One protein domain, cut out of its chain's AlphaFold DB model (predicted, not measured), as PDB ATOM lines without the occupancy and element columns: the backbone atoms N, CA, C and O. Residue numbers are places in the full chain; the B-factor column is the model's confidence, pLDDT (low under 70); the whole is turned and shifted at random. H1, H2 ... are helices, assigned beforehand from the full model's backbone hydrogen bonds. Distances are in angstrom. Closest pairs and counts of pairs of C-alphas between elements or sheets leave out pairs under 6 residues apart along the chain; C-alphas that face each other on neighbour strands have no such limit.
ATOM      1  N   PHE A  11     595.216 216.633 838.108       94.44
ATOM      2  CA  PHE A  11     596.494 216.700 837.405       94.44
ATOM      3  C   PHE A  11     597.539 215.799 838.069       94.44
ATOM      4  O   PHE A  11     598.226 215.047 837.378       94.44
ATOM      5  N   GLU A  12     597.621 215.808 839.403       95.25
ATOM      6  CA  GLU A  12     598.531 214.919 840.139       95.25
ATOM      7  C   GLU A  12     598.185 213.439 839.916       95.25
ATOM      8  O   GLU A  12     599.066 212.616 839.664       95.25
ATOM      9  N   LEU A  13     596.892 213.097 839.942       91.69
ATOM     10  CA  LEU A  13     596.420 211.733 839.682       91.69
ATOM     11  C   LEU A  13     596.740 211.253 838.259       91.69
ATOM     12  O   LEU A  13     597.009 210.066 838.046       91.69
ATOM     13  N   ASP A  14     596.723 212.155 837.281       94.19
ATOM     14  CA  ASP A  14     597.123 211.832 835.916       94.19
ATOM     15  C   ASP A  14     598.637 211.745 835.741       94.19
ATOM     16  O   ASP A  14     599.113 210.875 835.011       94.19
ATOM     17  N   GLN A  15     599.414 212.550 836.462       94.69
ATOM     18  CA  GLN A  15     600.868 212.414 836.469       94.69
ATOM     19  C   GLN A  15     601.316 211.081 837.092       94.69
ATOM     20  O   GLN A  15     602.235 210.443 836.580       94.69
ATOM     21  N   ALA A  16     600.647 210.631 838.157       90.38
ATOM     22  CA  ALA A  16     600.980 209.390 838.861       90.38
ATOM     23  C   ALA A  16     600.689 208.113 838.048       90.38
ATOM     24  O   ALA A  16     601.214 207.045 838.365       90.38
ATOM     25  N   GLY A  17     599.864 208.200 837.001       90.69
ATOM     26  CA  GLY A  17     599.523 207.031 836.188       90.69
ATOM     27  C   GLY A  17     598.282 207.180 835.311       90.69
ATOM     28  O   GLY A  17     597.632 206.181 835.002       90.69
ATOM     29  N   GLY A  18     597.893 208.401 834.944       92.00
ATOM     30  CA  GLY A  18     596.719 208.665 834.110       92.00
ATOM     31  C   GLY A  18     595.411 208.213 834.758       92.00
ATOM     32  O   GLY A  18     594.548 207.676 834.063       92.00
ATOM     33  N   HIS A  19     595.298 208.254 836.088       89.88
ATOM     34  CA  HIS A  19     594.154 207.667 836.790       89.88
ATOM     35  C   HIS A  19     592.855 208.435 836.535       89.88
ATOM     36  O   HIS A  19     591.810 207.814 836.347       89.88
ATOM     37  N   TYR A  20     592.915 209.763 836.497       92.94
ATOM     38  CA  TYR A  20     591.741 210.601 836.305       92.94
ATOM     39  C   TYR A  20     591.240 210.512 834.858       92.94
ATOM     40  O   TYR A  20     590.098 210.108 834.624       92.94
ATOM     41  N   MET A  21     592.103 210.781 833.876       93.81
ATOM     42  CA  MET A  21     591.746 210.773 832.459       93.81
ATOM     43  C   MET A  21     591.248 209.402 831.996       93.81
ATOM     44  O   MET A  21     590.252 209.327 831.277       93.81
ATOM     45  N   ARG A  22     591.874 208.295 832.433       93.06
ATOM     46  CA  ARG A  22     591.392 206.946 832.080       93.06
ATOM     47  C   ARG A  22     589.970 206.701 832.572       93.06
ATOM     48  O   ARG A  22     589.176 206.121 831.837       93.06
ATOM     49  N   HIS A  23     589.637 207.160 833.778       91.44
ATOM     50  CA  HIS A  23     588.280 207.029 834.298       91.44
ATOM     51  C   HIS A  23     587.289 207.932 833.577       91.44
ATOM     52  O   HIS A  23     586.221 207.449 833.222       91.44
ATOM     53  N   VAL A  24     587.641 209.184 833.280       92.50
ATOM     54  CA  VAL A  24     586.774 210.075 832.491       92.50
ATOM     55  C   VAL A  24     586.458 209.464 831.122       92.50
ATOM     56  O   VAL A  24     585.296 209.426 830.717       92.50
ATOM     57  N   MET A  25     587.470 208.926 830.436       94.19
ATOM     58  CA  MET A  25     587.300 208.271 829.137       94.19
ATOM     59  C   MET A  25     586.425 207.014 829.236       94.19
ATOM     60  O   MET A  25     585.487 206.875 828.453       94.19
ATOM     61  N   ALA A  26     586.679 206.135 830.212       92.44
ATOM     62  CA  ALA A  26     585.891 204.919 830.420       92.44
ATOM     63  C   ALA A  26     584.434 205.234 830.786       92.44
ATOM     64  O   ALA A  26     583.518 204.737 830.144       92.44
ATOM     65  N   MET A  27     584.205 206.143 831.739       92.69
ATOM     66  CA  MET A  27     582.857 206.544 832.153       92.69
ATOM     67  C   MET A  27     582.066 207.173 831.004       92.69
ATOM     68  O   MET A  27     580.860 206.970 830.913       92.69
ATOM     69  N   THR A  28     582.734 207.913 830.116       92.31
ATOM     70  CA  THR A  28     582.101 208.485 828.918       92.31
ATOM     71  C   THR A  28     581.770 207.405 827.888       92.31
ATOM     72  O   THR A  28     580.668 207.392 827.340       92.31
ATOM     73  N   ALA A  29     582.697 206.479 827.633       93.75
ATOM     74  CA  ALA A  29     582.490 205.388 826.683       93.75
ATOM     75  C   ALA A  29     581.395 204.409 827.142       93.75
ATOM     76  O   ALA A  29     580.591 203.957 826.331       93.75
ATOM     77  N   GLU A  30     581.340 204.123 828.442       92.19
ATOM     78  CA  GLU A  30     580.421 203.159 829.060       92.19
ATOM     79  C   GLU A  30     579.122 203.803 829.567       92.19
ATOM     80  O   GLU A  30     578.254 203.111 830.090       92.19
ATOM     81  N   GLN A  31     578.966 205.123 829.397       90.19
ATOM     82  CA  GLN A  31     577.793 205.890 829.839       90.19
ATOM     83  C   GLN A  31     577.528 205.792 831.355       90.19
ATOM     84  O   GLN A  31     576.387 205.877 831.818       90.19
ATOM     85  N   LEU A  32     578.592 205.663 832.152       88.19
ATOM     86  CA  LEU A  32     578.544 205.537 833.610       88.19
ATOM     87  C   LEU A  32     578.349 206.916 834.269       88.19
ATOM     88  O   LEU A  32     579.255 207.477 834.885       88.19
ATOM     89  N   HIS A  33     577.168 207.505 834.093       84.56
ATOM     90  CA  HIS A  33     576.867 208.871 834.547       84.56
ATOM     91  C   HIS A  33     575.898 208.928 835.732       84.56
ATOM     92  O   HIS A  33     575.700 209.993 836.324       84.56
ATOM     93  N   SER A  34     575.281 207.801 836.100       92.06
ATOM     94  CA  SER A  34     574.376 207.755 837.245       92.06
ATOM     95  C   SER A  34     575.161 207.637 838.555       92.06
ATOM     96  O   SER A  34     576.173 206.942 838.649       92.06
ATOM     97  N   LYS A  35     574.672 208.299 839.612       90.56
ATOM     98  CA  LYS A  35     575.281 208.196 840.950       90.56
ATOM     99  C   LYS A  35     575.280 206.759 841.475       90.56
ATOM    100  O   LYS A  35     576.173 206.405 842.233       90.56
ATOM    101  N   SER A  36     574.281 205.965 841.087       92.06
ATOM    102  CA  SER A  36     574.164 204.567 841.500       92.06
ATOM    103  C   SER A  36     575.259 203.713 840.865       92.06
ATOM    104  O   SER A  36     575.926 202.965 841.572       92.06
ATOM    105  N   ASP A  37     575.490 203.868 839.561       89.88
ATOM    106  CA  ASP A  37     576.480 203.062 838.838       89.88
ATOM    107  C   ASP A  37     577.907 203.432 839.259       89.88
ATOM    108  O   ASP A  37     578.736 202.558 839.506       89.88
ATOM    109  N   ILE A  38     578.172 204.730 839.455       89.12
ATOM    110  CA  ILE A  38     579.455 205.211 839.987       89.12
ATOM    111  C   ILE A  38     579.690 204.674 841.404       89.12
ATOM    112  O   ILE A  38     580.792 204.231 841.718       89.12
ATOM    113  N   ALA A  39     578.670 204.689 842.267       92.50
ATOM    114  CA  ALA A  39     578.792 204.156 843.622       92.50
ATOM    115  C   ALA A  39     579.048 202.641 843.631       92.50
ATOM    116  O   ALA A  39     579.852 202.179 844.436       92.50
ATOM    117  N   ALA A  40     578.407 201.880 842.737       92.56
ATOM    118  CA  ALA A  40     578.627 200.440 842.610       92.56
ATOM    119  C   ALA A  40     580.068 200.119 842.181       92.56
ATOM    120  O   ALA A  40     580.714 199.270 842.792       92.56
ATOM    121  N   GLU A  41     580.595 200.842 841.191       92.69
ATOM    122  CA  GLU A  41     581.974 200.676 840.726       92.69
ATOM    123  C   GLU A  41     582.996 201.066 841.806       92.69
ATOM    124  O   GLU A  41     583.969 200.347 842.039       92.69
ATOM    125  N   LEU A  42     582.768 202.177 842.518       91.69
ATOM    126  CA  LEU A  42     583.616 202.577 843.646       91.69
ATOM    127  C   LEU A  42     583.590 201.532 844.770       91.69
ATOM    128  O   LEU A  42     584.648 201.141 845.253       91.69
ATOM    129  N   ALA A  43     582.410 201.018 845.133       94.88
ATOM    130  CA  ALA A  43     582.275 199.977 846.151       94.88
ATOM    131  C   ALA A  43     582.974 198.669 845.743       94.88
ATOM    132  O   ALA A  43     583.621 198.024 846.572       94.88
ATOM    133  N   TRP A  44     582.886 198.283 844.467       95.81
ATOM    134  CA  TRP A  44     583.612 197.126 843.952       95.81
ATOM    135  C   TRP A  44     585.126 197.332 844.070       95.81
ATOM    136  O   TRP A  44     585.816 196.471 844.618       95.81
ATOM    137  N   ARG A  45     585.648 198.494 843.664       93.69
ATOM    138  CA  ARG A  45     587.080 198.817 843.804       93.69
ATOM    139  C   ARG A  45     587.541 198.825 845.254       93.69
ATOM    140  O   ARG A  45     588.589 198.251 845.539       93.69
ATOM    141  N   ASP A  46     586.757 199.401 846.159       95.75
ATOM    142  CA  ASP A  46     587.058 199.400 847.591       95.75
ATOM    143  C   ASP A  46     587.148 197.962 848.125       95.75
ATOM    144  O   ASP A  46     588.085 197.629 848.853       95.75
ATOM    145  N   SER A  47     586.247 197.068 847.696       96.00
ATOM    146  CA  SER A  47     586.306 195.649 848.076       96.00
ATOM    147  C   SER A  47     587.578 194.954 847.573       96.00
ATOM    148  O   SER A  47     588.198 194.179 848.307       96.00
ATOM    149  N   GLN A  48     588.025 195.282 846.356       97.81
ATOM    150  CA  GLN A  48     589.255 194.743 845.778       97.81
ATOM    151  C   GLN A  48     590.497 195.279 846.502       97.81
ATOM    152  O   GLN A  48     591.431 194.515 846.748       97.81
ATOM    153  N   ILE A  49     590.504 196.560 846.887       96.38
ATOM    154  CA  ILE A  49     591.576 197.167 847.689       96.38
ATOM    155  C   ILE A  49     591.687 196.461 849.041       96.38
ATOM    156  O   ILE A  49     592.784 196.055 849.418       96.38
ATOM    157  N   VAL A  50     590.567 196.238 849.736       97.31
ATOM    158  CA  VAL A  50     590.555 195.506 851.015       97.31
ATOM    159  C   VAL A  50     591.107 194.091 850.842       97.31
ATOM    160  O   VAL A  50     591.969 193.668 851.612       97.31
ATOM    161  N   ALA A  51     590.671 193.369 849.807       96.12
ATOM    162  CA  ALA A  51     591.146 192.014 849.542       96.12
ATOM    163  C   ALA A  51     592.650 191.963 849.216       96.12
ATOM    164  O   ALA A  51     593.341 191.017 849.599       96.12
ATOM    165  N   LEU A  52     593.178 192.964 848.504       96.81
ATOM    166  CA  LEU A  52     594.609 193.070 848.210       96.81
ATOM    167  C   LEU A  52     595.421 193.441 849.451       96.81
ATOM    168  O   LEU A  52     596.464 192.831 849.677       96.81
ATOM    169  N   GLN A  53     594.931 194.367 850.277       97.06
ATOM    170  CA  GLN A  53     595.594 194.738 851.525       97.06
ATOM    171  C   GLN A  53     595.711 193.532 852.463       97.06
ATOM    172  O   GLN A  53     596.795 193.251 852.959       97.06
ATOM    173  N   GLN A  54     594.650 192.730 852.594       94.94
ATOM    174  CA  GLN A  54     594.686 191.486 853.373       94.94
ATOM    175  C   GLN A  54     595.749 190.499 852.871       94.94
ATOM    176  O   GLN A  54     596.386 189.811 853.669       94.94
ATOM    177  N   LYS A  55     595.958 190.411 851.551       95.50
ATOM    178  CA  LYS A  55     597.003 189.553 850.972       95.50
ATOM    179  C   LYS A  55     598.405 190.078 851.265       95.50
ATOM    180  O   LYS A  55     599.288 189.263 851.522       95.50
ATOM    181  N   LEU A  56     598.607 191.395 851.219       95.38
ATOM    182  CA  LEU A  56     599.879 192.017 851.593       95.38
ATOM    183  C   LEU A  56     600.184 191.774 853.071       95.38
ATOM    184  O   LEU A  56     601.238 191.233 853.382       95.38
ATOM    185  N   ASP A  57     599.220 192.033 853.954       94.62
ATOM    186  CA  ASP A  57     599.380 191.828 855.397       94.62
ATOM    187  C   ASP A  57     599.697 190.354 855.725       94.62
ATOM    188  O   ASP A  57     600.560 190.046 856.553       94.62
ATOM    189  N   ALA A  58     599.036 189.413 855.040       91.44
ATOM    190  CA  ALA A  58     599.317 187.986 855.178       91.44
ATOM    191  C   ALA A  58     600.721 187.612 854.670       91.44
ATOM    192  O   ALA A  58     601.412 186.814 855.309       91.44
ATOM    193  N   ALA A  59     601.158 188.182 853.544       92.25
ATOM    194  CA  ALA A  59     602.492 187.951 852.996       92.25
ATOM    195  C   ALA A  59     603.591 188.512 853.911       92.25
ATOM    196  O   ALA A  59     604.577 187.819 854.165       92.25
TER     197      ALA A  59
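What this domain is: This is residues 11 to 59 of the 131 residues of an uncharacterized protein of Pantoea ananas (UniProt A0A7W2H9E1). The model is an open V of helices: the long straight helix H3 makes one arm, shorter H2 with the small H1 at its far end makes the other, and residues 30 to 34 form the corner. Residues 42 to 59 of H3 stick out free. The printed part has 49 residues with three named helices, H1, H2 and H3 in chain order, and no named strand; it is all helix. It is loose, with a radius of gyration of the C-alphas of 13.5 A and spans of 37 by 28 by 14 A.

Where its parts are: H3, residues 35 to 59, is 36.0 A long and ends at C-alpha 59 (602.492, 187.951, 852.996). H2, residues 19 to 29, is 15.6 A long. H1, residues 11 to 15, begins at C-alpha 11 (596.494, 216.700, 837.405) and is 6.2 A long.

How they stand to each other: H3 touches no helix; it is apart from H2 and from H1. H1 and H2 touch only at the corner by their link, the closest C-alphas being those of Leu 13 and His 19, 5.5 A apart. In H1, H2 and H3 every O i to N i+4 pair is within hydrogen-bond range.

The domain as a whole: The C-alphas farthest apart, of Gln 31 and Ala 59, are 38.3 A apart. The printed part has no cut, both links are tight, and no printed residue is under 70 in pLDDT.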